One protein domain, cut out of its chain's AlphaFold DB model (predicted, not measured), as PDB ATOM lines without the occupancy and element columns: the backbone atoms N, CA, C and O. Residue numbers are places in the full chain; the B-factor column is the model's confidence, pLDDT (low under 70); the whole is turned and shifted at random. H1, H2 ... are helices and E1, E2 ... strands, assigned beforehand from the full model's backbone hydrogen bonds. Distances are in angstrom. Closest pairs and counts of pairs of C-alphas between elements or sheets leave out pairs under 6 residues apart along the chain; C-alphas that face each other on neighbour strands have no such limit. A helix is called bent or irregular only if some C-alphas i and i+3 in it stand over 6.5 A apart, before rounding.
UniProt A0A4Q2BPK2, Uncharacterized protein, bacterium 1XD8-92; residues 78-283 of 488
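This is residues 78 to 283 of the 488 residues of an uncharacterized protein of bacterium 1XD8-92 (UniProt A0A4Q2BPK2). Two sheets stand in opposite halves of the domain, with helix H2 between them, packing on both. H1 and H2 cover one face of the sheet E1 E2 E3, and H2, H3 and H6 cover one face of a curled, strongly twisted five-strand sheet: two layers each time, helices over a sheet. The printed part has 206 residues, with six named helices and eight named strands in the order H1 E1 E2 E3 H2 E4 E5 E6 H3 H4 E7 E8 H5 H6. The first sheet is antiparallel, the second mixed in the order E5 E4 E6 E7 E8; the class is mixed, helices and strands, and the whole is compact, with a radius of gyration of the C-alphas of 17.5 A and spans of 55 by 37 by 32 A.

Begin at H1, residues 78 to 91, at a height over the sheet of 9.5 A. Its strands E1, residues 96 to 104, E2, 112 to 121, and E3, 129 to 135, form a meander, each the antiparallel neighbour of the one before; N 98 and O 117, and N 118 and O 132, are 2.8 A apart, within hydrogen-bond range. H2, residues 144 to 158, is on the same face as H1; its closest C-alphas to E3 are Phe 144 and Phe 132, 5.4 A. In the other sheet, E4, residues 164 to 167, and E5, 174 to 176, form a hairpin, with N 166 to O 175 at 2.8 A. E6, residues 193 to 197, is antiparallel to E4, N 165 to O 195 at 3.0 A, and parallel to E7, 241 to 245, N 243 to O 194 at 2.9 A. Between E6 and E7 come H3, residues 201 to 219, and H4, 222 to 225: a strand-helix-strand unit, parallel neighbour strands joined through helices, with a right-handed crossover. E7 and E8, residues 250 to 254, form a hairpin, N 244 to O 251 at 2.8 A. H6, residues 267 to 282, touches H3 at a steep tilt of 52 degrees, C-alphas Ala 275 and Ala 208 closest at 5.0 A. H5, residues 256 to 261, forms a helical hairpin with H6, C-alphas Ala 258 and Val 270 closest at 5.2 A. Every O i to N i+4 pair is within range in H1, H5 and H6, 10 of 11 in H2 and 13 of 15 in H3; H4 is too short for one.

Find C-alpha 78 at (54.164, 14.061, 57.012), where H1 begins, 19.8 A long. E2 spans 29.7 A, H2 21.4 A and H3 27.7 A; H3 is irregular, with C-alphas 202 and 205 7.3 A apart. H6 spans 22.8 A and ends at C-alpha 282, (18.790, -6.682, 28.000).

The C-alphas of Asp 78 and Asp 202 are farthest apart, 56.5 A. The printed part has no cut; E5 to E6 and H4 to E7 are long links. Mean pLDDT of the printed part is 86.3; look for values under 70 at residues 107 to 108, 138 to 140, 200 to 202, 227 to 236 and 283.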
ATOM      1  N   ASP A  78      53.204  14.099  58.122       90.94
ATOM      2  CA  ASP A  78      54.164  14.061  57.012       90.94
ATOM      3  C   ASP A  78      53.683  13.156  55.865       90.94
ATOM      4  O   ASP A  78      53.910  13.472  54.689       90.94
ATOM      5  N   GLU A  79      53.003  12.053  56.190       90.69
ATOM      6  CA  GLU A  79      52.369  11.162  55.214       90.69
ATOM      7  C   GLU A  79      51.155  11.830  54.567       90.69
ATOM      8  O   GLU A  79      51.066  11.837  53.339       90.69
ATOM      9  N   ILE A  80      50.290  12.492  55.347       92.12
ATOM     10  CA  ILE A  80      49.161  13.270  54.809       92.12
ATOM     11  C   ILE A  80      49.678  14.364  53.865       92.12
ATOM     12  O   ILE A  80      49.208  14.485  52.736       92.12
ATOM     13  N   ALA A  81      50.721  15.103  54.255       93.12
ATOM     14  CA  ALA A  81      51.338  16.114  53.399       93.12
ATOM     15  C   ALA A  81      51.978  15.512  52.127       93.12
ATOM     16  O   ALA A  81      52.074  16.173  51.088       93.12
ATOM     17  N   ALA A  82      52.450  14.261  52.171       91.38
ATOM     18  CA  ALA A  82      52.932  13.554  50.987       91.38
ATOM     19  C   ALA A  82      51.787  13.141  50.047       91.38
ATOM     20  O   ALA A  82      51.929  13.299  48.828       91.38
ATOM     21  N   VAL A  83      50.660  12.685  50.602       90.81
ATOM     22  CA  VAL A  83      49.423  12.404  49.862       90.81
ATOM     23  C   VAL A  83      48.912  13.680  49.201       90.81
ATOM     24  O   VAL A  83      48.762  13.703  47.985       90.81
ATOM     25  N   GLU A  84      48.797  14.784  49.938       93.38
ATOM     26  CA  GLU A  84      48.406  16.098  49.410       93.38
ATOM     27  C   GLU A  84      49.254  16.540  48.215       93.38
ATOM     28  O   GLU A  84      48.724  16.940  47.180       93.38
ATOM     29  N   ARG A  85      50.586  16.439  48.316       93.56
ATOM     30  CA  ARG A  85      51.485  16.773  47.197       93.56
ATOM     31  C   ARG A  85      51.267  15.879  45.979       93.56
ATOM     32  O   ARG A  85      51.539  16.309  44.861       93.56
ATOM     33  N   THR A  86      50.848  14.638  46.192       90.94
ATOM     34  CA  THR A  86      50.557  13.689  45.113       90.94
ATOM     35  C   THR A  86      49.219  14.016  44.462       90.94
ATOM     36  O   THR A  86      49.157  14.102  43.238       90.94
ATOM     37  N   LEU A  87      48.187  14.283  45.265       91.50
ATOM     38  CA  LEU A  87      46.865  14.683  44.790       91.50
ATOM     39  C   LEU A  87      46.915  16.020  44.050       91.50
ATOM     40  O   LEU A  87      46.343  16.119  42.975       91.50
ATOM     41  N   LYS A  88      47.679  17.009  44.528       93.56
ATOM     42  CA  LYS A  88      47.857  18.294  43.827       93.56
ATOM     43  C   LYS A  88      48.435  18.142  42.428       93.56
ATOM     44  O   LYS A  88      47.931  18.722  41.474       93.56
ATOM     45  N   LYS A  89      49.447  17.283  42.282       90.44
ATOM     46  CA  LYS A  89      50.023  16.960  40.968       90.44
ATOM     47  C   LYS A  89      49.042  16.246  40.042       90.44
ATOM     48  O   LYS A  89      49.240  16.291  38.834       90.44
ATOM     49  N   ARG A  90      48.065  15.529  40.601       87.88
ATOM     50  CA  ARG A  90      47.115  14.709  39.847       87.88
ATOM     51  C   ARG A  90      45.850  15.482  39.482       87.88
ATOM     52  O   ARG A  90      45.438  15.438  38.336       87.88
ATOM     53  N   TYR A  91      45.243  16.164  40.445       90.31
ATOM     54  CA  TYR A  91      43.915  16.762  40.313       90.31
ATOM     55  C   TYR A  91      43.934  18.294  40.241       90.31
ATOM     56  O   TYR A  91      42.934  18.880  39.834       90.31
ATOM     57  N   GLY A  92      45.057  18.935  40.587       90.44
ATOM     58  CA  GLY A  92      45.250  20.384  40.507       90.44
ATOM     59  C   GLY A  92      45.771  21.008  41.806       90.44
ATOM     60  O   GLY A  92      45.509  20.527  42.909       90.44
ATOM     61  N   ASP A  93      46.506  22.116  41.680       92.88
ATOM     62  CA  ASP A  93      47.149  22.799  42.814       92.88
ATOM     63  C   ASP A  93      46.162  23.523  43.749       92.88
ATOM     64  O   ASP A  93      46.502  23.791  44.906       92.88
ATOM     65  N   GLU A  94      44.943  23.791  43.271       94.12
ATOM     66  CA  GLU A  94      43.841  24.411  44.025       94.12
ATOM     67  C   GLU A  94      43.167  23.457  45.025       94.12
ATOM     68  O   GLU A  94      42.211  23.832  45.697       94.12
ATOM     69  N   LEU A  95      43.670  22.226  45.148       95.69
ATOM     70  CA  LEU A  95      43.219  21.255  46.137       95.69
ATOM     71  C   LEU A  95      43.470  21.742  47.570       95.69
ATOM     72  O   LEU A  95      44.595  22.103  47.949       95.69
ATOM     73  N   GLU A  96      42.429  21.666  48.391       96.75
ATOM     74  CA  GLU A  96      42.426  22.104  49.783       96.75
ATOM     75  C   GLU A  96      42.057  20.951  50.715       96.75
ATOM     76  O   GLU A  96      41.068  20.251  50.506       96.75
ATOM     77  N   ARG A  97      42.839  20.755  51.781       97.06
ATOM     78  CA  ARG A  97      42.480  19.835  52.865       97.06
ATOM     79  C   ARG A  97      41.429  20.481  53.765       97.06
ATOM     80  O   ARG A  97      41.671  21.563  54.298       97.06
ATOM     81  N   VAL A  98      40.320  19.782  53.983       97.69
ATOM     82  CA  VAL A  98      39.175  20.246  54.782       97.69
ATOM     83  C   VAL A  98      39.208  19.658  56.189       97.69
ATOM     84  O   VAL A  98      39.206  20.405  57.168       97.69
ATOM     85  N   SER A  99      39.280  18.329  56.306       96.62
ATOM     86  CA  SER A  99      39.303  17.633  57.597       96.62
ATOM     87  C   SER A  99      40.241  16.428  57.584       96.62
ATOM     88  O   SER A  99      40.603  15.904  56.530       96.62
ATOM     89  N   VAL A 100      40.669  16.024  58.782       96.25
ATOM     90  CA  VAL A 100      41.404  14.781  59.037       96.25
ATOM     91  C   VAL A 100      40.724  14.099  60.210       96.25
ATOM     92  O   VAL A 100      40.672  14.649  61.312       96.25
ATOM     93  N   GLU A 101      40.209  12.908  59.966       93.69
ATOM     94  CA  GLU A 101      39.397  12.147  60.901       93.69
ATOM     95  C   GLU A 101      39.982  10.746  61.091       93.69
ATOM     96  O   GLU A 101      40.884  10.306  60.372       93.69
ATOM     97  N   THR A 102      39.534  10.059  62.139       89.88
ATOM     98  CA  THR A 102      39.931   8.678  62.420       89.88
ATOM     99  C   THR A 102      38.677   7.830  62.529       89.88
ATOM    100  O   THR A 102      37.842   8.082  63.395       89.88
ATOM    101  N   GLU A 103      38.587   6.812  61.684       87.94
ATOM    102  CA  GLU A 103      37.436   5.915  61.579       87.94
ATOM    103  C   GLU A 103      37.864   4.461  61.807       87.94
ATOM    104  O   GLU A 103      39.052   4.132  61.749       87.94
ATOM    105  N   ASP A 104      36.900   3.592  62.107       83.00
ATOM    106  CA  ASP A 104      37.113   2.143  62.078       83.00
ATOM    107  C   ASP A 104      37.207   1.672  60.620       83.00
ATOM    108  O   ASP A 104      36.427   2.110  59.777       83.00
ATOM    109  N   ALA A 105      38.142   0.769  60.316       74.06
ATOM    110  CA  ALA A 105      38.380   0.265  58.958       74.06
ATOM    111  C   ALA A 105      37.167  -0.465  58.347       74.06
ATOM    112  O   ALA A 105      37.094  -0.656  57.135       74.06
ATOM    113  N   GLY A 106      36.211  -0.871  59.185       72.44
ATOM    114  CA  GLY A 106      34.960  -1.498  58.793       72.44
ATOM    115  C   GLY A 106      34.099  -1.830  60.008       72.44
ATOM    116  O   GLY A 106      34.550  -1.768  61.156       72.44
ATOM    117  N   ALA A 107      32.844  -2.208  59.765       68.69
ATOM    118  CA  ALA A 107      31.917  -2.578  60.829       68.69
ATOM    119  C   ALA A 107      32.468  -3.750  61.666       68.69
ATOM    120  O   ALA A 107      32.601  -4.872  61.182       68.69
ATOM    121  N   GLY A 108      32.777  -3.486  62.939       68.00
ATOM    122  CA  GLY A 108      33.312  -4.489  63.865       68.00
ATOM    123  C   GLY A 108      34.820  -4.744  63.756       68.00
ATOM    124  O   GLY A 108      35.294  -5.700  64.366       68.00
ATOM    125  N   MET A 109      35.569  -3.921  63.017       71.56
ATOM    126  CA  MET A 109      37.036  -3.951  63.011       71.56
ATOM    127  C   MET A 109      37.601  -3.012  64.084       71.56
ATOM    128  O   MET A 109      37.119  -1.897  64.244       71.56
ATOM    129  N   GLU A 110      38.640  -3.452  64.803       74.75
ATOM    130  CA  GLU A 110      39.383  -2.604  65.760       74.75
ATOM    131  C   GLU A 110      40.478  -1.760  65.084       74.75
ATOM    132  O   GLU A 110      41.060  -0.868  65.702       74.75
ATOM    133  N   GLU A 111      40.776  -2.042  63.813       82.31
ATOM    134  CA  GLU A 111      41.754  -1.298  63.029       82.31
ATOM    135  C   GLU A 111      41.260   0.130  62.777       82.31
ATOM    136  O   GLU A 111      40.183   0.344  62.220       82.31
ATOM    137  N   LYS A 112      42.070   1.116  63.174       85.62
ATOM    138  CA  LYS A 112      41.800   2.533  62.933       85.62
ATOM    139  C   LYS A 112      42.507   3.013  61.672       85.62
ATOM    140  O   LYS A 112      43.719   2.844  61.534       85.62
ATOM    141  N   ILE A 113      41.753   3.687  60.811       89.81
ATOM    142  CA  ILE A 113      42.245   4.340  59.596       89.81
ATOM    143  C   ILE A 113      42.115   5.858  59.710       89.81
ATOM    144  O   ILE A 113      41.310   6.391  60.470       89.81
ATOM    145  N   THR A 114      42.944   6.564  58.954       92.12
ATOM    146  CA  THR A 114      42.872   8.009  58.740       92.12
ATOM    147  C   THR A 114      42.031   8.285  57.509       92.12
ATOM    148  O   THR A 114      42.277   7.703  56.452       92.12
ATOM    149  N   VAL A 115      41.069   9.190  57.648       93.62
ATOM    150  CA  VAL A 115      40.236   9.683  56.551       93.62
ATOM    151  C   VAL A 115      40.531  11.159  56.376       93.62
ATOM    152  O   VAL A 115      40.457  11.930  57.332       93.62
ATOM    153  N   VAL A 116      40.924  11.551  55.170       95.62
ATOM    154  CA  VAL A 116      41.227  12.944  54.842       95.62
ATOM    155  C   VAL A 116      40.218  13.425  53.818       95.62
ATOM    156  O   VAL A 116      40.146  12.865  52.726       95.62
ATOM    157  N   THR A 117      39.463  14.464  54.170       97.56
ATOM    158  CA  THR A 117      38.506  15.102  53.265       97.56
ATOM    159  C   THR A 117      39.186  16.258  52.547       97.56
ATOM    160  O   THR A 117      39.797  17.130  53.177       97.56
ATOM    161  N   PHE A 118      39.052  16.283  51.228       97.69
ATOM    162  CA  PHE A 118      39.562  17.323  50.351       97.69
ATOM    163  C   PHE A 118      38.419  18.050  49.656       97.69
ATOM    164  O   PHE A 118      37.385  17.460  49.359       97.69
ATOM    165  N   ARG A 119      38.643  19.331  49.372       97.56
ATOM    166  CA  ARG A 119      37.821  20.179  48.513       97.56
ATOM    167  C   ARG A 119      38.620  20.500  47.260       97.56
ATOM    168  O   ARG A 119      39.809  20.820  47.353       97.56
ATOM    169  N   LEU A 120      37.957  20.481  46.111       95.56
ATOM    170  CA  LEU A 120      38.528  20.956  44.861       95.56
ATOM    171  C   LEU A 120      37.552  21.905  44.155       95.56
ATOM    172  O   LEU A 120      36.356  21.603  44.100       95.56
ATOM    173  N   PRO A 121      38.029  23.044  43.623       93.12
ATOM    174  CA  PRO A 121      37.208  23.880  42.772       93.12
ATOM    175  C   PRO A 121      36.736  23.127  41.540       93.12
ATOM    176  O   PRO A 121      37.438  22.287  40.966       93.12
ATOM    177  N   ASP A 122      35.528  23.469  41.140       88.44
ATOM    178  CA  ASP A 122      34.969  23.004  39.900       88.44
ATOM    179  C   ASP A 122      35.601  23.725  38.707       88.44
ATOM    180  O   ASP A 122      35.721  24.951  38.713       88.44
ATOM    181  N   ILE A 123      35.992  22.971  37.681       86.94
ATOM    182  CA  ILE A 123      36.636  23.546  36.494       86.94
ATOM    183  C   ILE A 123      35.629  24.108  35.482       86.94
ATOM    184  O   ILE A 123      35.996  24.940  34.658       86.94
ATOM    185  N   ARG A 124      34.373  23.655  35.534       84.56
ATOM    186  CA  ARG A 124      33.287  24.007  34.610       84.56
ATOM    187  C   ARG A 124      32.424  25.147  35.142       84.56
ATOM    188  O   ARG A 124      31.934  25.944  34.351       84.56
ATOM    189  N   THR A 125      32.253  25.265  36.461       79.12
ATOM    190  CA  THR A 125      31.416  26.312  37.070       79.12
ATOM    191  C   THR A 125      32.180  27.121  38.108       79.12
ATOM    192  O   THR A 125      32.498  26.653  39.202       79.12
ATOM    193  N   ALA A 126      32.430  28.388  37.782       79.62
ATOM    194  CA  ALA A 126      33.151  29.297  38.658       79.62
ATOM    195  C   ALA A 126      32.446  29.454  40.018       79.62
ATOM    196  O   ALA A 126      31.268  29.791  40.094       79.62
ATOM    197  N   GLY A 127      33.194  29.253  41.103       80.06
ATOM    198  CA  GLY A 127      32.691  29.407  42.472       80.06
ATOM    199  C   GLY A 127      32.080  28.144  43.081       80.06
ATOM    200  O   GLY A 127      31.894  28.118  44.298       80.06
ATOM    201  N   ASN A 128      31.855  27.091  42.291       87.38
ATOM    202  CA  ASN A 128      31.438  25.788  42.801       87.38
ATOM    203  C   ASN A 128      32.644  24.918  43.165       87.38
ATOM    204  O   ASN A 128      33.795  25.185  42.807       87.38
ATOM    205  N   SER A 129      32.399  23.889  43.966       94.25
ATOM    206  CA  SER A 129      33.413  22.933  44.403       94.25
ATOM    207  C   SER A 129      32.764  21.603  44.716       94.25
ATOM    208  O   SER A 129      31.574  21.551  45.020       94.25
ATOM    209  N   PHE A 130      33.571  20.557  44.695       95.56
ATOM    210  CA  PHE A 130      33.170  19.237  45.141       95.56
ATOM    211  C   PHE A 130      34.172  18.706  46.161       95.56
ATOM    212  O   PHE A 130      35.310  19.190  46.260       95.56
ATOM    213  N   TYR A 131      33.726  17.731  46.942       97.56
ATOM    214  CA  TYR A 131      34.497  17.159  48.034       97.56
ATOM    215  C   TYR A 131      34.672  15.660  47.836       97.56
ATOM    216  O   TYR A 131      33.812  14.985  47.279       97.56
ATOM    217  N   PHE A 132      35.810  15.144  48.284       95.75
ATOM    218  CA  PHE A 132      36.139  13.727  48.197       95.75
ATOM    219  C   PHE A 132      37.036  13.314  49.363       95.75
ATOM    220  O   PHE A 132      37.609  14.161  50.056       95.75
ATOM    221  N   GLN A 133      37.164  12.014  49.589       94.12
ATOM    222  CA  GLN A 133      37.942  11.443  50.675       94.12
ATOM    223  C   GLN A 133      39.050  10.524  50.181       94.12
ATOM    224  O   GLN A 133      38.903   9.759  49.227       94.12
ATOM    225  N   VAL A 134      40.155  10.547  50.924       91.56
ATOM    226  CA  VAL A 134      41.211   9.546  50.818       91.56
ATOM    227  C   VAL A 134      41.379   8.843  52.160       91.56
ATOM    228  O   VAL A 134      41.467   9.496  53.204       91.56
ATOM    229  N   LYS A 135      41.421   7.509  52.132       89.19
ATOM    230  CA  LYS A 135      41.510   6.651  53.317       89.19
ATOM    231  C   LYS A 135      42.834   5.896  53.346       89.19
ATOM    232  O   LYS A 135      43.258   5.327  52.342       89.19
ATOM    233  N   SER A 136      43.450   5.827  54.520       86.25
ATOM    234  CA  SER A 136      44.748   5.178  54.744       86.25
ATOM    235  C   SER A 136      44.704   3.651  54.858       86.25
ATOM    236  O   SER A 136      45.612   3.070  55.438       86.25
ATOM    237  N   SER A 137      43.651   3.005  54.351       76.75
ATOM    238  CA  SER A 137      43.460   1.553  54.431       76.75
ATOM    239  C   SER A 137      44.512   0.769  53.633       76.75
ATOM    240  O   SER A 137      45.290   1.338  52.860       76.75
ATOM    241  N   SER A 138      44.495  -0.563  53.774       59.25
ATOM    242  CA  SER A 138      45.483  -1.468  53.160       59.25
ATOM    243  C   SER A 138      45.533  -1.366  51.636       59.25
ATOM    244  O   SER A 138      46.575  -1.637  51.039       59.25
ATOM    245  N   GLU A 139      44.432  -0.949  51.009       61.91
ATOM    246  CA  GLU A 139      44.348  -0.706  49.567       61.91
ATOM    247  C   GLU A 139      44.543   0.769  49.179       61.91
ATOM    248  O   GLU A 139      44.613   1.051  47.989       61.91
ATOM    249  N   SER A 140      44.685   1.685  50.149       65.56
ATOM    250  CA  SER A 140      44.740   3.148  49.973       65.56
ATOM    251  C   SER A 140      43.649   3.652  49.028       65.56
ATOM    252  O   SER A 140      43.819   3.724  47.813       65.56
ATOM    253  N   PHE A 141      42.504   4.004  49.601       76.69
ATOM    254  CA  PHE A 141      41.302   4.301  48.832       76.69
ATOM    255  C   PHE A 141      41.163   5.800  48.536       76.69
ATOM    256  O   PHE A 141      41.245   6.607  49.456       76.69
ATOM    257  N   ASP A 142      40.930   6.157  47.271       86.19
ATOM    258  CA  ASP A 142      40.683   7.520  46.774       86.19
ATOM    259  C   ASP A 142      39.378   7.510  45.962       86.19
ATOM    260  O   ASP A 142      39.337   6.929  44.874       86.19
ATOM    261  N   ASN A 143      38.308   8.113  46.495       90.12
ATOM    262  CA  ASN A 143      36.997   8.124  45.834       90.12
ATOM    263  C   ASN A 143      36.784   9.320  44.895       90.12
ATOM    264  O   ASN A 143      35.663   9.526  44.424       90.12
ATOM    265  N   PHE A 144      37.838  10.083  44.586       91.88
ATOM    266  CA  PHE A 144      37.775  11.225  43.677       91.88
ATOM    267  C   PHE A 144      36.967  10.965  42.389       91.88
ATOM    268  O   PHE A 144      36.109  11.791  42.079       91.88
ATOM    269  N   PRO A 145      37.141   9.837  41.657       90.00
ATOM    270  CA  PRO A 145      36.399   9.608  40.416       90.00
ATOM    271  C   PRO A 145      34.879   9.538  40.605       90.00
ATOM    272  O   PRO A 145      34.138   9.955  39.720       90.00
ATOM    273  N   PHE A 146      34.406   9.039  41.752       92.06
ATOM    274  CA  PHE A 146      32.976   8.960  42.058       92.06
ATOM    275  C   PHE A 146      32.406  10.349  42.315       92.06
ATOM    276  O   PHE A 146      31.351  10.698  41.802       92.06
ATOM    277  N   GLN A 147      33.128  11.164  43.080       94.00
ATOM    278  CA  GLN A 147      32.673  12.502  43.439       94.00
ATOM    279  C   GLN A 147      32.756  13.468  42.250       94.00
ATOM    280  O   GLN A 147      31.863  14.298  42.085       94.00
ATOM    281  N   LEU A 148      33.755  13.308  41.372       93.94
ATOM    282  CA  LEU A 148      33.819  14.021  40.094       93.94
ATOM    283  C   LEU A 148      32.641  13.631  39.184       93.94
ATOM    284  O   LEU A 148      31.926  14.510  38.712       93.94
ATOM    285  N   MET A 149      32.380  12.327  39.026       94.12
ATOM    286  CA  MET A 149      31.231  11.823  38.266       94.12
ATOM    287  C   MET A 149      29.907  12.371  38.811       94.12
ATOM    288  O   MET A 149      29.112  12.887  38.035       94.12
ATOM    289  N   LYS A 150      29.684  12.341  40.133       94.19
ATOM    290  CA  LYS A 150      28.474  12.899  40.763       94.19
ATOM    291  C   LYS A 150      28.312  14.386  40.456       94.19
ATOM    292  O   LYS A 150      27.221  14.842  40.121       94.19
ATOM    293  N   ASN A 151      29.398  15.142  40.581       92.12
ATOM    294  CA  ASN A 151      29.395  16.574  40.330       92.12
ATOM    295  C   ASN A 151      29.018  16.911  38.878       92.12
ATOM    296  O   ASN A 151      28.192  17.796  38.648       92.12
ATOM    297  N   ASP A 152      29.591  16.189  37.919       92.75
ATOM    298  CA  ASP A 152      29.401  16.447  36.492       92.75
ATOM    299  C   ASP A 152      28.070  15.879  35.973       92.75
ATOM    300  O   ASP A 152      27.334  16.574  35.271       92.75
ATOM    301  N   ALA A 153      27.715  14.648  36.358       93.69
ATOM    302  CA  ALA A 153      26.512  13.964  35.883       93.69
ATOM    303  C   ALA A 153      25.241  14.696  36.307       93.69
ATOM    304  O   ALA A 153      24.326  14.853  35.502       93.69
ATOM    305  N   ARG A 154      25.201  15.222  37.540       89.12
ATOM    306  CA  ARG A 154      24.059  16.017  38.006       89.12
ATOM    307  C   ARG A 154      23.785  17.205  37.099       89.12
ATOM    308  O   ARG A 154      22.635  17.551  36.880       89.12
ATOM    309  N   ARG A 155      24.829  17.849  36.584       86.81
ATOM    310  CA  ARG A 155      24.690  19.023  35.715       86.81
ATOM    311  C   ARG A 155      24.281  18.627  34.319       86.81
ATOM    312  O   ARG A 155      23.348  19.210  33.785       86.81
ATOM    313  N   PHE A 156      24.969  17.630  33.776       91.88
ATOM    314  CA  PHE A 156      24.718  17.144  32.435       91.88
ATOM    315  C   PHE A 156      23.275  16.648  32.290       91.88
ATOM    316  O   PHE A 156      22.530  17.159  31.464       91.88
ATOM    317  N   PHE A 157      22.844  15.716  33.143       91.44
ATOM    318  CA  PHE A 157      21.527  15.101  32.997       91.44
ATOM    319  C   PHE A 157      20.370  15.967  33.509       91.44
ATOM    320  O   PHE A 157      19.257  15.786  33.040       91.44
ATOM    321  N   ASN A 158      20.592  16.956  34.389       87.00
ATOM    322  CA  ASN A 158      19.547  17.950  34.698       87.00
ATOM    323  C   ASN A 158      19.162  18.801  33.477       87.00
ATOM    324  O   ASN A 158      18.080  19.385  33.460       87.00
ATOM    325  N   GLY A 159      20.062  18.905  32.497       80.00
ATOM    326  CA  GLY A 159      19.822  19.550  31.210       80.00
ATOM    327  C   GLY A 159      19.109  18.679  30.182       80.00
ATOM    328  O   GLY A 159      18.744  19.169  29.119       80.00
ATOM    329  N   LYS A 160      18.939  17.389  30.478       81.38
ATOM    330  CA  LYS A 160      18.355  16.397  29.578       81.38
ATOM    331  C   LYS A 160      16.965  16.017  30.080       81.38
ATOM    332  O   LYS A 160      16.757  15.872  31.284       81.38
ATOM    333  N   ASP A 161      16.037  15.744  29.168       79.00
ATOM    334  CA  ASP A 161      14.772  15.077  29.510       79.00
ATOM    335  C   ASP A 161      14.997  13.564  29.697       79.00
ATOM    336  O   ASP A 161      14.515  12.714  28.949       79.00
ATOM    337  N   ARG A 162      15.844  13.217  30.671       88.25
ATOM    338  CA  ARG A 162      16.297  11.852  30.938       88.25
ATOM    339  C   ARG A 162      16.269  11.598  32.430       88.25
ATOM    340  O   ARG A 162      16.937  12.288  33.192       88.25
ATOM    341  N   PHE A 163      15.550  10.568  32.864       90.62
ATOM    342  CA  PHE A 163      15.575  10.185  34.275       90.62
ATOM    343  C   PHE A 163      16.932   9.566  34.631       90.62
ATOM    344  O   PHE A 163      17.417   8.665  33.941       90.62
ATOM    345  N   PHE A 164      17.535  10.038  35.715       94.44
ATOM    346  CA  PHE A 164      18.861   9.629  36.160       94.44
ATOM    347  C   PHE A 164      18.966   9.727  37.682       94.44
ATOM    348  O   PHE A 164      18.176  10.412  38.336       94.44
ATOM    349  N   GLY A 165      19.973   9.072  38.246       95.56
ATOM    350  CA  GLY A 165      20.191   9.072  39.683       95.56
ATOM    351  C   GLY A 165      21.491   8.379  40.077       95.56
ATOM    352  O   GLY A 165      22.391   8.188  39.256       95.56
ATOM    353  N   LEU A 166      21.585   7.986  41.342       95.56
ATOM    354  CA  LEU A 166      22.724   7.273  41.902       95.56
ATOM    355  C   LEU A 166      22.321   5.892  42.411       95.56
ATOM    356  O   LEU A 166      21.286   5.732  43.046       95.56
ATOM    357  N   TYR A 167      23.161   4.896  42.162       92.38
ATOM    358  CA  TYR A 167      23.086   3.570  42.757       92.38
ATOM    359  C   TYR A 167      24.143   3.450  43.858       92.38
ATOM    360  O   TYR A 167      25.339   3.574  43.582       92.38
ATOM    361  N   GLY A 168      23.708   3.203  45.093       89.94
ATOM    362  CA  GLY A 168      24.578   2.958  46.240       89.94
ATOM    363  C   GLY A 168      24.984   1.482  46.303       89.94
ATOM    364  O   GLY A 168      24.148   0.645  46.637       89.94
ATOM    365  N   PRO A 169      26.241   1.099  46.006       81.88
ATOM    366  CA  PRO A 169      26.647  -0.307  46.056       81.88
ATOM    367  C   PRO A 169      26.677  -0.882  47.483       81.88
ATOM    368  O   PRO A 169      26.539  -2.093  47.650       81.88
ATOM    369  N   ASP A 170      26.835  -0.031  48.502       82.12
ATOM    370  CA  ASP A 170      26.945  -0.450  49.905       82.12
ATOM    371  C   ASP A 170      25.594  -0.850  50.522       82.12
ATOM    372  O   ASP A 170      25.528  -1.761  51.350       82.12
ATOM    373  N   ASP A 171      24.507  -0.192  50.115       87.56
ATOM    374  CA  ASP A 171      23.144  -0.441  50.603       87.56
ATOM    375  C   ASP A 171      22.200  -1.019  49.536       87.56
ATOM    376  O   ASP A 171      21.117  -1.506  49.871       87.56
ATOM    377  N   GLY A 172      22.618  -1.020  48.269       85.62
ATOM    378  CA  GLY A 172      21.839  -1.482  47.127       85.62
ATOM    379  C   GLY A 172      20.662  -0.571  46.772       85.62
ATOM    380  O   GLY A 172      19.736  -1.035  46.101       85.62
ATOM    381  N   ALA A 173      20.648   0.677  47.245       90.12
ATOM    382  CA  ALA A 173      19.556   1.617  47.020       90.12
ATOM    383  C   ALA A 173      19.766   2.473  45.760       90.12
ATOM    384  O   ALA A 173      20.892   2.712  45.324       90.12
ATOM    385  N   MET A 174      18.658   2.946  45.184       91.12
ATOM    386  CA  MET A 174      18.657   3.952  44.120       91.12
ATOM    387  C   MET A 174      18.186   5.291  44.683       91.12
ATOM    388  O   MET A 174      17.211   5.335  45.433       91.12
ATOM    389  N   TYR A 175      18.889   6.353  44.314       94.50
ATOM    390  CA  TYR A 175      18.688   7.722  44.774       94.50
ATOM    391  C   TYR A 175      18.400   8.614  43.576       94.50
ATOM    392  O   TYR A 175      19.184   8.644  42.628       94.50
ATOM    393  N   ASP A 176      17.289   9.334  43.614       93.31
ATOM    394  CA  ASP A 176      16.864  10.196  42.511       93.31
ATOM    395  C   ASP A 176      17.710  11.482  42.444       93.31
ATOM    396  O   ASP A 176      18.534  11.766  43.318       93.31
ATOM    397  N   SER A 177      17.562  12.260  41.369       91.31
ATOM    398  CA  SER A 177      18.371  13.462  41.088       91.31
ATOM    399  C   SER A 177      18.218  14.604  42.115       91.31
ATOM    400  O   SER A 177      19.063  15.509  42.186       91.31
ATOM    401  N   ASP A 178      17.165  14.567  42.935       91.06
ATOM    402  CA  ASP A 178      16.871  15.526  44.002       91.06
ATOM    403  C   ASP A 178      17.324  15.068  45.400       91.06
ATOM    404  O   ASP A 178      17.248  15.852  46.352       91.06
ATOM    405  N   ASP A 179      17.854  13.847  45.528       95.38
ATOM    406  CA  ASP A 179      18.301  13.294  46.804       95.38
ATOM    407  C   ASP A 179      19.523  14.046  47.375       95.38
ATOM    408  O   ASP A 179      20.404  14.530  46.651       95.38
ATOM    409  N   GLU A 180      19.610  14.134  48.707       94.75
ATOM    410  CA  GLU A 180      20.735  14.786  49.381       94.75
ATOM    411  C   GLU A 180      22.065  14.059  49.174       94.75
ATOM    412  O   GLU A 180      23.116  14.685  49.297       94.75
ATOM    413  N   ARG A 181      22.038  12.780  48.781       93.88
ATOM    414  CA  ARG A 181      23.227  11.981  48.475       93.88
ATOM    415  C   ARG A 181      24.064  12.567  47.338       93.88
ATOM    416  O   ARG A 181      25.263  12.309  47.283       93.88
ATOM    417  N   TRP A 182      23.497  13.415  46.480       94.50
ATOM    418  CA  TRP A 182      24.250  14.182  45.479       94.50
ATOM    419  C   TRP A 182      25.132  15.301  46.062       94.50
ATOM    420  O   TRP A 182      26.009  15.811  45.364       94.50
ATOM    421  N   ASP A 183      24.907  15.719  47.310       95.12
ATOM    422  CA  ASP A 183      25.708  16.738  47.993       95.12
ATOM    423  C   ASP A 183      27.063  16.148  48.411       95.12
ATOM    424  O   ASP A 183      27.191  15.484  49.441       95.12
ATOM    425  N   THR A 184      28.090  16.402  47.599       96.00
ATOM    426  CA  THR A 184      29.445  15.896  47.861       96.00
ATOM    427  C   THR A 184      30.045  16.446  49.160       96.00
ATOM    428  O   THR A 184      30.889  15.780  49.741       96.00
ATOM    429  N   GLU A 185      29.604  17.603  49.674       96.06
ATOM    430  CA  GLU A 185      30.091  18.145  50.952       96.06
ATOM    431  C   GLU A 185      29.537  17.364  52.145       96.06
ATOM    432  O   GLU A 185      30.259  17.095  53.108       96.06
ATOM    433  N   ARG A 186      28.258  16.977  52.079       95.81
ATOM    434  CA  ARG A 186      27.615  16.144  53.109       95.81
ATOM    435  C   ARG A 186      28.005  14.676  53.005       95.81
ATOM    436  O   ARG A 186      28.115  14.013  54.034       95.81
ATOM    437  N   TYR A 187      28.228  14.191  51.784       95.00
ATOM    438  CA  TYR A 187      28.508  12.789  51.464       95.00
ATOM    439  C   TYR A 187      29.841  12.603  50.706       95.00
ATOM    440  O   TYR A 187      29.872  11.971  49.642       95.00
ATOM    441  N   PRO A 188      30.974  13.109  51.240       94.62
ATOM    442  CA  PRO A 188      32.255  13.135  50.530       94.62
ATOM    443  C   PRO A 188      32.918  11.758  50.429       94.62
ATOM    444  O   PRO A 188      33.865  11.592  49.666       94.62
ATOM    445  N   GLY A 189      32.467  10.781  51.222       89.94
ATOM    446  CA  GLY A 189      33.026   9.428  51.293       89.94
ATOM    447  C   GLY A 189      32.324   8.390  50.418       89.94
ATOM    448  O   GLY A 189      32.866   7.300  50.242       89.94
ATOM    449  N   GLU A 190      31.158   8.723  49.861       90.25
ATOM    450  CA  GLU A 190      30.331   7.773  49.111       90.25
ATOM    451  C   GLU A 190      30.975   7.358  47.784       90.25
ATOM    452  O   GLU A 190      31.772   8.096  47.188       90.25
ATOM    453  N   THR A 191      30.607   6.167  47.317       89.88
ATOM    454  CA  THR A 191      31.084   5.561  46.063       89.88
ATOM    455  C   THR A 191      29.917   5.208  45.150       89.88
ATOM    456  O   THR A 191      29.896   4.153  44.513       89.88
ATOM    457  N   ASP A 192      28.905   6.071  45.147       91.94
ATOM    458  CA  ASP A 192      27.699   5.856  44.363       91.94
ATOM    459  C   ASP A 192      28.012   5.877  42.864       91.94
ATOM    460  O   ASP A 192      28.863   6.637  42.404       91.94
ATOM    461  N   GLN A 193      27.311   5.048  42.101       91.19
ATOM    462  CA  GLN A 193      27.467   4.934  40.653       91.19
ATOM    463  C   GLN A 193      26.312   5.635  39.943       91.19
ATOM    464  O   GLN A 193      25.186   5.604  40.428       91.19
ATOM    465  N   LEU A 194      26.567   6.243  38.785       95.44
ATOM    466  CA  LEU A 194      25.506   6.826  37.965       95.44
ATOM    467  C   LEU A 194      24.538   5.732  37.508       95.44
ATOM    468  O   LEU A 194      24.986   4.682  37.035       95.44
ATOM    469  N   TYR A 195      23.237   6.006  37.577       93.25
ATOM    470  CA  TYR A 195      22.248   5.289  36.787       93.25
ATOM    471  C   TYR A 195      21.539   6.215  35.795       93.25
ATOM    472  O   TYR A 195      21.297   7.386  36.090       93.25
ATOM    473  N   VAL A 196      21.179   5.669  34.634       94.19
ATOM    474  CA  VAL A 196      20.418   6.335  33.570       94.19
ATOM    475  C   VAL A 196      19.229   5.455  33.185       94.19
ATOM    476  O   VAL A 196      19.355   4.238  33.060       94.19
ATOM    477  N   SER A 197      18.052   6.049  33.021       90.62
ATOM    478  CA  SER A 197      16.837   5.324  32.649       90.62
ATOM    479  C   SER A 197      16.637   5.299  31.133       90.62
ATOM    480  O   SER A 197      16.400   6.339  30.523       90.62
ATOM    481  N   CYS A 198      16.685   4.106  30.546       87.62
ATOM    482  CA  CYS A 198      16.334   3.792  29.159       87.62
ATOM    483  C   CYS A 198      14.980   3.050  29.141       87.62
ATOM    484  O   CYS A 198      14.902   1.859  28.835       87.62
ATOM    485  N   TYR A 199      13.920   3.701  29.631       71.56
ATOM    486  CA  TYR A 199      12.702   3.011  30.080       71.56
ATOM    487  C   TYR A 199      11.812   2.466  28.954       71.56
ATOM    488  O   TYR A 199      10.989   1.590  29.222       71.56
ATOM    489  N   ARG A 200      11.940   2.948  27.714       66.25
ATOM    490  CA  ARG A 200      11.131   2.445  26.596       66.25
ATOM    491  C   ARG A 200      11.991   1.663  25.599       66.25
ATOM    492  O   ARG A 200      13.163   1.968  25.406       66.25
ATOM    493  N   GLU A 201      11.433   0.630  24.971       53.72
ATOM    494  CA  GLU A 201      12.189  -0.187  24.003       53.72
ATOM    495  C   GLU A 201      12.556   0.609  22.734       53.72
ATOM    496  O   GLU A 201      13.628   0.411  22.166       53.72
ATOM    497  N   ASP A 202      11.723   1.575  22.336       65.19
ATOM    498  CA  ASP A 202      11.991   2.564  21.280       65.19
ATOM    499  C   ASP A 202      12.992   3.663  21.703       65.19
ATOM    500  O   ASP A 202      13.451   4.448  20.877       65.19
ATOM    501  N   ASP A 203      13.376   3.698  22.980       77.44
ATOM    502  CA  ASP A 203      14.247   4.711  23.579       77.44
ATOM    503  C   ASP A 203      15.701   4.234  23.748       77.44
ATOM    504  O   ASP A 203      16.561   5.032  24.105       77.44
ATOM    505  N   ILE A 204      16.041   2.977  23.433       83.62
ATOM    506  CA  ILE A 204      17.424   2.473  23.574       83.62
ATOM    507  C   ILE A 204      18.423   3.319  22.776       83.62
ATOM    508  O   ILE A 204      19.463   3.703  23.310       83.62
ATOM    509  N   GLU A 205      18.106   3.646  21.523       86.62
ATOM    510  CA  GLU A 205      19.004   4.410  20.649       86.62
ATOM    511  C   GLU A 205      19.165   5.865  21.117       86.62
ATOM    512  O   GLU A 205      20.275   6.405  21.108       86.62
ATOM    513  N   THR A 206      18.082   6.475  21.613       88.38
ATOM    514  CA  THR A 206      18.110   7.831  22.190       88.38
ATOM    515  C   THR A 206      18.854   7.838  23.530       88.38
ATOM    516  O   THR A 206      19.700   8.694  23.768       88.38
ATOM    517  N   CYS A 207      18.626   6.841  24.386       91.75
ATOM    518  CA  CYS A 207      19.350   6.671  25.643       91.75
ATOM    519  C   CYS A 207      20.853   6.456  25.403       91.75
ATOM    520  O   CYS A 207      21.694   7.037  26.088       91.75
ATOM    521  N   ALA A 208      21.212   5.655  24.396       92.94
ATOM    522  CA  ALA A 208      22.598   5.465  23.988       92.94
ATOM    523  C   ALA A 208      23.234   6.768  23.484       92.94
ATOM    524  O   ALA A 208      24.413   7.001  23.752       92.94
ATOM    525  N   ALA A 209      22.468   7.619  22.795       93.50
ATOM    526  CA  ALA A 209      22.907   8.945  22.372       93.50
ATOM    527  C   ALA A 209      23.160   9.873  23.568       93.50
ATOM    528  O   ALA A 209      24.236  10.460  23.646       93.50
ATOM    529  N   ASP A 210      22.252   9.920  24.548       93.56
ATOM    530  CA  ASP A 210      22.439  10.695  25.784       93.56
ATOM    531  C   ASP A 210      23.684  10.239  26.564       93.56
ATOM    532  O   ASP A 210      24.453  11.057  27.074       93.56
ATOM    533  N   ILE A 211      23.918   8.924  26.641       95.00
ATOM    534  CA  ILE A 211      25.115   8.363  27.280       95.00
ATOM    535  C   ILE A 211      26.370   8.686  26.459       95.00
ATOM    536  O   ILE A 211      27.410   8.980  27.043       95.00
ATOM    537  N   ALA A 212      26.310   8.656  25.125       95.69
ATOM    538  CA  ALA A 212      27.435   9.055  24.284       95.69
ATOM    539  C   ALA A 212      27.778  10.539  24.475       95.69
ATOM    540  O   ALA A 212      28.946  10.857  24.700       95.69
ATOM    541  N   ASP A 213      26.783  11.426  24.474       95.00
ATOM    542  CA  ASP A 213      26.957  12.847  24.788       95.00
ATOM    543  C   ASP A 213      27.594  13.032  26.172       95.00
ATOM    544  O   ASP A 213      28.577  13.764  26.304       95.00
ATOM    545  N   TRP A 214      27.103  12.310  27.189       94.62
ATOM    546  CA  TRP A 214      27.685  12.301  28.534       94.62
ATOM    547  C   TRP A 214      29.158  11.885  28.516       94.62
ATOM    548  O   TRP A 214      29.993  12.527  29.153       94.62
ATOM    549  N   LEU A 215      29.498  10.825  27.781       94.75
ATOM    550  CA  LEU A 215      30.868  10.335  27.682       94.75
ATOM    551  C   LEU A 215      31.804  11.370  27.059       94.75
ATOM    552  O   LEU A 215      32.904  11.568  27.576       94.75
ATOM    553  N   PHE A 216      31.383  12.039  25.982       93.50
ATOM    554  CA  PHE A 216      32.165  13.119  25.378       93.50
ATOM    555  C   PHE A 216      32.284  14.320  26.317       93.50
ATOM    556  O   PHE A 216      33.393  14.816  26.502       93.50
ATOM    557  N   TYR A 217      31.185  14.729  26.960       92.56
ATOM    558  CA  TYR A 217      31.174  15.810  27.943       92.56
ATOM    559  C   TYR A 217      32.156  15.537  29.086       92.56
ATOM    560  O   TYR A 217      33.054  16.337  29.349       92.56
ATOM    561  N   ALA A 218      32.036  14.382  29.742       92.25
ATOM    562  CA  ALA A 218      32.893  13.989  30.851       92.25
ATOM    563  C   ALA A 218      34.362  13.877  30.417       92.25
ATOM    564  O   ALA A 218      35.249  14.336  31.135       92.25
ATOM    565  N   ALA A 219      34.633  13.347  29.220       90.56
ATOM    566  CA  ALA A 219      35.991  13.163  28.718       90.56
ATOM    567  C   ALA A 219      36.769  14.468  28.464       90.56
ATOM    568  O   ALA A 219      37.994  14.412  28.350       90.56
ATOM    569  N   GLU A 220      36.108  15.629  28.418       90.19
ATOM    570  CA  GLU A 220      36.796  16.931  28.396       90.19
ATOM    571  C   GLU A 220      37.593  17.201  29.684       90.19
ATOM    572  O   GLU A 220      38.537  17.993  29.675       90.19
ATOM    573  N   ASP A 221      37.242  16.538  30.789       90.50
ATOM    574  CA  ASP A 221      38.041  16.541  32.007       90.50
ATOM    575  C   ASP A 221      38.996  15.340  32.014       90.50
ATOM    576  O   ASP A 221      38.640  14.209  32.353       90.50
ATOM    577  N   GLU A 222      40.265  15.589  31.675       87.75
ATOM    578  CA  GLU A 222      41.291  14.542  31.613       87.75
ATOM    579  C   GLU A 222      41.433  13.756  32.932       87.75
ATOM    580  O   GLU A 222      41.917  12.620  32.918       87.75
ATOM    581  N   ARG A 223      40.981  14.306  34.073       88.56
ATOM    582  CA  ARG A 223      41.064  13.662  35.394       88.56
ATOM    583  C   ARG A 223      40.282  12.349  35.475       88.56
ATOM    584  O   ARG A 223      40.697  11.486  36.252       88.56
ATOM    585  N   TYR A 224      39.269  12.125  34.631       86.50
ATOM    586  CA  TYR A 224      38.608  10.815  34.497       86.50
ATOM    587  C   TYR A 224      39.564   9.698  34.040       86.50
ATOM    588  O   TYR A 224      39.356   8.525  34.359       86.50
ATOM    589  N   PHE A 225      40.647  10.050  33.342       81.44
ATOM    590  CA  PHE A 225      41.642   9.114  32.813       81.44
ATOM    591  C   PHE A 225      42.935   9.063  33.641       81.44
ATOM    592  O   PHE A 225      43.795   8.222  33.384       81.44
ATOM    593  N   LEU A 226      43.081   9.916  34.663       74.56
ATOM    594  CA  LEU A 226      44.283   9.989  35.509       74.56
ATOM    595  C   LEU A 226      44.339   8.917  36.611       74.56
ATOM    596  O   LEU A 226      45.204   8.981  37.494       74.56
ATOM    597  N   GLN A 227      43.442   7.927  36.578       61.31
ATOM    598  CA  GLN A 227      43.374   6.868  37.581       61.31
ATOM    599  C   GLN A 227      44.696   6.080  37.626       61.31
ATOM    600  O   GLN A 227      45.029   5.323  36.721       61.31
ATOM    601  N   ASN A 228      45.465   6.251  38.705       46.44
ATOM    602  CA  ASN A 228      46.650   5.443  38.994       46.44
ATOM    603  C   ASN A 228      46.679   5.086  40.486       46.44
ATOM    604  O   ASN A 228      47.104   5.877  41.333       46.44
ATOM    605  N   GLY A 229      46.194   3.877  40.777       42.31
ATOM    606  CA  GLY A 229      46.106   3.246  42.100       42.31
ATOM    607  C   GLY A 229      45.125   2.067  42.095       42.31
ATOM    608  O   GLY A 229      45.413   1.015  42.652       42.31
ATOM    609  N   MET A 230      44.039   2.187  41.326       40.50
ATOM    610  CA  MET A 230      43.221   1.064  40.861       40.50
ATOM    611  C   MET A 230      43.750   0.608  39.494       40.50
ATOM    612  O   MET A 230      43.186   0.907  38.454       40.50
ATOM    613  N   THR A 231      44.919  -0.032  39.475       32.31
ATOM    614  CA  THR A 231      45.665  -0.386  38.246       32.31
ATOM    615  C   THR A 231      45.131  -1.600  37.487       32.31
ATOM    616  O   THR A 231      45.858  -2.228  36.725       32.31
ATOM    617  N   GLU A 232      43.865  -1.943  37.649       39.12
ATOM    618  CA  GLU A 232      43.224  -2.950  36.816       39.12
ATOM    619  C   GLU A 232      41.877  -2.399  36.394       39.12
ATOM    620  O   GLU A 232      41.328  -1.519  37.051       39.12
ATOM    621  N   ARG A 233      41.354  -2.929  35.295       48.16
ATOM    622  CA  ARG A 233      39.961  -2.823  34.863       48.16
ATOM    623  C   ARG A 233      39.034  -3.357  35.971       48.16
ATOM    624  O   ARG A 233      38.443  -4.419  35.823       48.16
ATOM    625  N   LYS A 234      39.001  -2.702  37.130       53.00
ATOM    626  CA  LYS A 234      38.219  -3.109  38.287       53.00
ATOM    627  C   LYS A 234      36.788  -2.677  38.025       53.00
ATOM    628  O   LYS A 234      36.530  -1.580  37.535       53.00
ATOM    629  N   GLU A 235      35.861  -3.548  38.392       54.50
ATOM    630  CA  GLU A 235      34.410  -3.352  38.291       54.50
ATOM    631  C   GLU A 235      33.884  -2.085  39.004       54.50
ATOM    632  O   GLU A 235      32.698  -1.775  38.924       54.50
ATOM    633  N   SER A 236      34.754  -1.364  39.716       63.00
ATOM    634  CA  SER A 236      34.461  -0.181  40.515       63.00
ATOM    635  C   SER A 236      34.724   1.156  39.813       63.00
ATOM    636  O   SER A 236      34.480   2.176  40.437       63.00
ATOM    637  N   ASP A 237      35.234   1.208  38.576       80.62
ATOM    638  CA  ASP A 237      35.432   2.492  37.873       80.62
ATOM    639  C   ASP A 237      34.073   3.154  37.550       80.62
ATOM    640  O   ASP A 237      33.356   2.626  36.693       80.62
ATOM    641  N   PRO A 238      33.704   4.286  38.186       84.44
ATOM    642  CA  PRO A 238      32.382   4.893  38.018       84.44
ATOM    643  C   PRO A 238      32.179   5.538  36.646       84.44
ATOM    644  O   PRO A 238      31.046   5.817  36.274       84.44
ATOM    645  N   PHE A 239      33.252   5.777  35.884       86.50
ATOM    646  CA  PHE A 239      33.138   6.331  34.536       86.50
ATOM    647  C   PHE A 239      32.882   5.248  33.482       86.50
ATOM    648  O   PHE A 239      32.168   5.468  32.510       86.50
ATOM    649  N   ARG A 240      33.444   4.048  33.683       87.50
ATOM    650  CA  ARG A 240      33.282   2.901  32.767       87.50
ATOM    651  C   ARG A 240      32.130   1.977  33.138       87.50
ATOM    652  O   ARG A 240      31.823   1.084  32.352       87.50
ATOM    653  N   ASN A 241      31.533   2.144  34.315       87.31
ATOM    654  CA  ASN A 241      30.421   1.329  34.785       87.31
ATOM    655  C   ASN A 241      29.238   2.239  35.130       87.31
ATOM    656  O   ASN A 241      29.292   2.967  36.118       87.31
ATOM    657  N   ILE A 242      28.185   2.168  34.320       91.56
ATOM    658  CA  ILE A 242      26.941   2.926  34.494       91.56
ATOM    659  C   ILE A 242      25.808   1.926  34.700       91.56
ATOM    660  O   ILE A 242      25.768   0.886  34.045       91.56
ATOM    661  N   TRP A 243      24.885   2.214  35.606       91.44
ATOM    662  CA  TRP A 243      23.655   1.444  35.726       91.44
ATOM    663  C   TRP A 243      22.628   1.927  34.710       91.44
ATOM    664  O   TRP A 243      22.418   3.121  34.542       91.44
ATOM    665  N   ILE A 244      21.969   1.000  34.036       90.94
ATOM    666  CA  ILE A 244      20.851   1.306  33.152       90.94
ATOM    667  C   ILE A 244      19.577   0.713  33.730       90.94
ATOM    668  O   ILE A 244      19.593  -0.405  34.249       90.94
ATOM    669  N   ILE A 245      18.480   1.455  33.643       87.12
ATOM    670  CA  ILE A 245      17.138   0.950  33.935       87.12
ATOM    671  C   ILE A 245      16.427   0.764  32.601       87.12
ATOM    672  O   ILE A 245      16.329   1.698  31.819       87.12
ATOM    673  N   THR A 246      15.938  -0.438  32.353       82.19
ATOM    674  CA  THR A 246      15.164  -0.821  31.165       82.19
ATOM    675  C   THR A 246      13.749  -1.211  31.609       82.19
ATOM    676  O   THR A 246      13.531  -1.432  32.809       82.19
ATOM    677  N   PRO A 247      12.778  -1.359  30.692       72.81
ATOM    678  CA  PRO A 247      11.452  -1.833  31.080       72.81
ATOM    679  C   PRO A 247      11.463  -3.252  31.683       72.81
ATOM    680  O   PRO A 247      10.574  -3.582  32.471       72.81
ATOM    681  N   LYS A 248      12.472  -4.085  31.376       72.94
ATOM    682  CA  LYS A 248      12.595  -5.453  31.909       72.94
ATOM    683  C   LYS A 248      13.267  -5.504  33.282       72.94
ATOM    684  O   LYS A 248      12.795  -6.212  34.173       72.94
ATOM    685  N   SER A 249      14.391  -4.806  33.447       80.56
ATOM    686  CA  SER A 249      15.208  -4.833  34.670       80.56
ATOM    687  C   SER A 249      16.180  -3.646  34.736       80.56
ATOM    688  O   SER A 249      16.219  -2.795  33.855       80.56
ATOM    689  N   HIS A 250      17.002  -3.593  35.779       84.25
ATOM    690  CA  HIS A 250      18.178  -2.734  35.850       84.25
ATOM    691  C   HIS A 250      19.452  -3.576  35.721       84.25
ATOM    692  O   HIS A 250      19.535  -4.683  36.262       84.25
ATOM    693  N   TYR A 251      20.442  -3.049  35.008       85.69
ATOM    694  CA  TYR A 251      21.693  -3.737  34.713       85.69
ATOM    695  C   TYR A 251      22.871  -2.806  34.953       85.69
ATOM    696  O   TYR A 251      22.808  -1.615  34.663       85.69
ATOM    697  N   ARG A 252      23.984  -3.365  35.422       87.19
ATOM    698  CA  ARG A 252      25.264  -2.664  35.403       87.19
ATOM    699  C   ARG A 252      25.897  -2.847  34.030       87.19
ATOM    700  O   ARG A 252      26.270  -3.961  33.667       87.19
ATOM    701  N   MET A 253      26.049  -1.754  33.302       88.75
ATOM    702  CA  MET A 253      26.647  -1.711  31.978       88.75
ATOM    703  C   MET A 253      28.122  -1.316  32.057       88.75
ATOM    704  O   MET A 253      28.462  -0.279  32.624       88.75
ATOM    705  N   ASN A 254      29.002  -2.126  31.459       88.88
ATOM    706  CA  ASN A 254      30.405  -1.761  31.274       88.88
ATOM    707  C   ASN A 254      30.616  -1.175  29.874       88.88
ATOM    708  O   ASN A 254      30.531  -1.889  28.882       88.88
ATOM    709  N   ILE A 255      30.945   0.109  29.808       88.88
ATOM    710  CA  ILE A 255      31.156   0.868  28.566       88.88
ATOM    711  C   ILE A 255      32.641   1.121  28.290       88.88
ATOM    712  O   ILE A 255      33.014   2.114  27.667       88.88
ATOM    713  N   GLY A 256      33.514   0.219  28.747       87.94
ATOM    714  CA  GLY A 256      34.960   0.349  28.573       87.94
ATOM    715  C   GLY A 256      35.378   0.499  27.108       87.94
ATOM    716  O   GLY A 256      36.214   1.347  26.807       87.94
ATOM    717  N   GLU A 257      34.757  -0.256  26.194       86.75
ATOM    718  CA  GLU A 257      35.024  -0.142  24.754       86.75
ATOM    719  C   GLU A 257      34.635   1.238  24.205       86.75
ATOM    720  O   GLU A 257      35.403   1.838  23.452       86.75
ATOM    721  N   ALA A 258      33.464   1.760  24.587       90.81
ATOM    722  CA  ALA A 258      33.012   3.084  24.164       90.81
ATOM    723  C   ALA A 258      33.967   4.176  24.675       90.81
ATOM    724  O   ALA A 258      34.404   5.022  23.899       90.81
ATOM    725  N   VAL A 259      34.382   4.093  25.944       90.06
ATOM    726  CA  VAL A 259      35.337   5.028  26.561       90.06
ATOM    727  C   VAL A 259      36.711   4.992  25.881       90.06
ATOM    728  O   VAL A 259      37.323   6.037  25.670       90.06
ATOM    729  N   GLU A 260      37.210   3.810  25.508       87.44
ATOM    730  CA  GLU A 260      38.486   3.664  24.789       87.44
ATOM    731  C   GLU A 260      38.446   4.278  23.376       87.44
ATOM    732  O   GLU A 260      39.489   4.682  22.856       87.44
ATOM    733  N   LYS A 261      37.260   4.377  22.763       89.19
ATOM    734  CA  LYS A 261      37.063   4.926  21.415       89.19
ATOM    735  C   LYS A 261      37.006   6.449  21.362       89.19
ATOM    736  O   LYS A 261      37.407   6.996  20.335       89.19
ATOM    737  N   ILE A 262      36.577   7.118  22.436       90.81
ATOM    738  CA  ILE A 262      36.391   8.585  22.507       90.81
ATOM    739  C   ILE A 262      37.533   9.384  21.844       90.81
ATOM    740  O   ILE A 262      37.237  10.295  21.074       90.81
ATOM    741  N   PRO A 263      38.834   9.066  22.044       89.06
ATOM    742  CA  PRO A 263      39.916   9.874  21.471       89.06
ATOM    743  C   PRO A 263      40.068   9.774  19.945       89.06
ATOM    744  O   PRO A 263      40.823  10.550  19.360       89.06
ATOM    745  N   THR A 264      39.450   8.778  19.300       91.19
ATOM    746  CA  THR A 264      39.723   8.433  17.891       91.19
ATOM    747  C   THR A 264      38.493   8.175  17.030       91.19
ATOM    748  O   THR A 264      38.614   8.223  15.808       91.19
ATOM    749  N   ALA A 265      37.351   7.868  17.638       91.50
ATOM    750  CA  ALA A 265      36.128   7.488  16.945       91.50
ATOM    751  C   ALA A 265      35.193   8.688  16.755       91.50
ATOM    752  O   ALA A 265      35.269   9.671  17.497       91.50
ATOM    753  N   SER A 266      34.301   8.605  15.770       92.12
ATOM    754  CA  SER A 266      33.202   9.562  15.643       92.12
ATOM    755  C   SER A 266      32.194   9.394  16.785       92.12
ATOM    756  O   SER A 266      32.144   8.359  17.452       92.12
ATOM    757  N   TRP A 267      31.352  10.410  16.992       94.62
ATOM    758  CA  TRP A 267      30.264  10.335  17.966       94.62
ATOM    759  C   TRP A 267      29.330   9.146  17.698       94.62
ATOM    760  O   TRP A 267      29.045   8.364  18.600       94.62
ATOM    761  N   GLU A 268      28.958   8.940  16.436       91.75
ATOM    762  CA  GLU A 268      28.113   7.832  15.979       91.75
ATOM    763  C   GLU A 268      28.724   6.452  16.297       91.75
ATOM    764  O   GLU A 268      28.028   5.512  16.674       91.75
ATOM    765  N   GLU A 269      30.047   6.303  16.185       92.06
ATOM    766  CA  GLU A 269      30.733   5.055  16.535       92.06
ATOM    767  C   GLU A 269      30.701   4.767  18.043       92.06
ATOM    768  O   GLU A 269      30.642   3.596  18.441       92.06
ATOM    769  N   VAL A 270      30.737   5.812  18.877       94.44
ATOM    770  CA  VAL A 270      30.608   5.705  20.338       94.44
ATOM    771  C   VAL A 270      29.159   5.403  20.721       94.44
ATOM    772  O   VAL A 270      28.935   4.432  21.442       94.44
ATOM    773  N   GLN A 271      28.188   6.152  20.187       94.38
ATOM    774  CA  GLN A 271      26.753   5.919  20.394       94.38
ATOM    775  C   GLN A 271      26.381   4.475  20.052       94.38
ATOM    776  O   GLN A 271      25.823   3.765  20.887       94.38
ATOM    777  N   ARG A 272      26.821   3.978  18.895       91.06
ATOM    778  CA  ARG A 272      26.553   2.604  18.464       91.06
ATOM    779  C   ARG A 272      27.203   1.560  19.369       91.06
ATOM    780  O   ARG A 272      26.663   0.470  19.544       91.06
ATOM    781  N   ALA A 273      28.381   1.848  19.923       92.56
ATOM    782  CA  ALA A 273      29.020   0.955  20.888       92.56
ATOM    783  C   ALA A 273      28.221   0.889  22.201       92.56
ATOM    784  O   ALA A 273      28.048  -0.198  22.752       92.56
ATOM    785  N   VAL A 274      27.694   2.024  22.666       93.62
ATOM    786  CA  VAL A 274      26.810   2.079  23.836       93.62
ATOM    787  C   VAL A 274      25.505   1.331  23.564       93.62
ATOM    788  O   VAL A 274      25.172   0.437  24.338       93.62
ATOM    789  N   ALA A 275      24.828   1.611  22.445       90.69
ATOM    790  CA  ALA A 275      23.581   0.948  22.061       90.69
ATOM    791  C   ALA A 275      23.748  -0.577  22.050       90.69
ATOM    792  O   ALA A 275      23.029  -1.283  22.747       90.69
ATOM    793  N   ARG A 276      24.789  -1.092  21.379       89.31
ATOM    794  CA  ARG A 276      25.108  -2.532  21.385       89.31
ATOM    795  C   ARG A 276      25.291  -3.098  22.790       89.31
ATOM    796  O   ARG A 276      24.814  -4.189  23.068       89.31
ATOM    797  N   THR A 277      25.950  -2.355  23.678       90.06
ATOM    798  CA  THR A 277      26.168  -2.808  25.057       90.06
ATOM    799  C   THR A 277      24.850  -2.894  25.835       90.06
ATOM    800  O   THR A 277      24.651  -3.850  26.582       90.06
ATOM    801  N   ILE A 278      23.933  -1.936  25.645       87.94
ATOM    802  CA  ILE A 278      22.587  -1.969  26.246       87.94
ATOM    803  C   ILE A 278      21.825  -3.207  25.755       87.94
ATOM    804  O   ILE A 278      21.288  -3.970  26.558       87.94
ATOM    805  N   VAL A 279      21.834  -3.428  24.441       83.25
ATOM    806  CA  VAL A 279      21.162  -4.548  23.771       83.25
ATOM    807  C   VAL A 279      21.672  -5.906  24.253       83.25
ATOM    808  O   VAL A 279      20.876  -6.774  24.613       83.25
ATOM    809  N   ASP A 280      22.994  -6.084  24.301       84.88
ATOM    810  CA  ASP A 280      23.624  -7.336  24.727       84.88
ATOM    811  C   ASP A 280      23.269  -7.695  26.183       84.88
ATOM    812  O   ASP A 280      23.233  -8.875  26.543       84.88
ATOM    813  N   LEU A 281      22.998  -6.691  27.027       80.31
ATOM    814  CA  LEU A 281      22.612  -6.872  28.429       80.31
ATOM    815  C   LEU A 281      21.122  -7.167  28.613       80.31
ATOM    816  O   LEU A 281      20.785  -8.026  29.430       80.31
ATOM    817  N   ASP A 282      20.241  -6.484  27.878       74.12
ATOM    818  CA  ASP A 282      18.790  -6.682  28.000       74.12
ATOM    819  C   ASP A 282      18.284  -7.950  27.278       74.12
ATOM    820  O   ASP A 282      17.155  -8.402  27.484       74.12
ATOM    821  N   GLY A 283      19.140  -8.589  26.473       61.19
ATOM    822  CA  GLY A 283      18.936  -9.943  25.949       61.19
ATOM    823  C   GLY A 283      17.963 -10.060  24.775       61.19
ATOM    824  O   GLY A 283      17.867 -11.144  24.206       61.19
TER     825      GLY A 283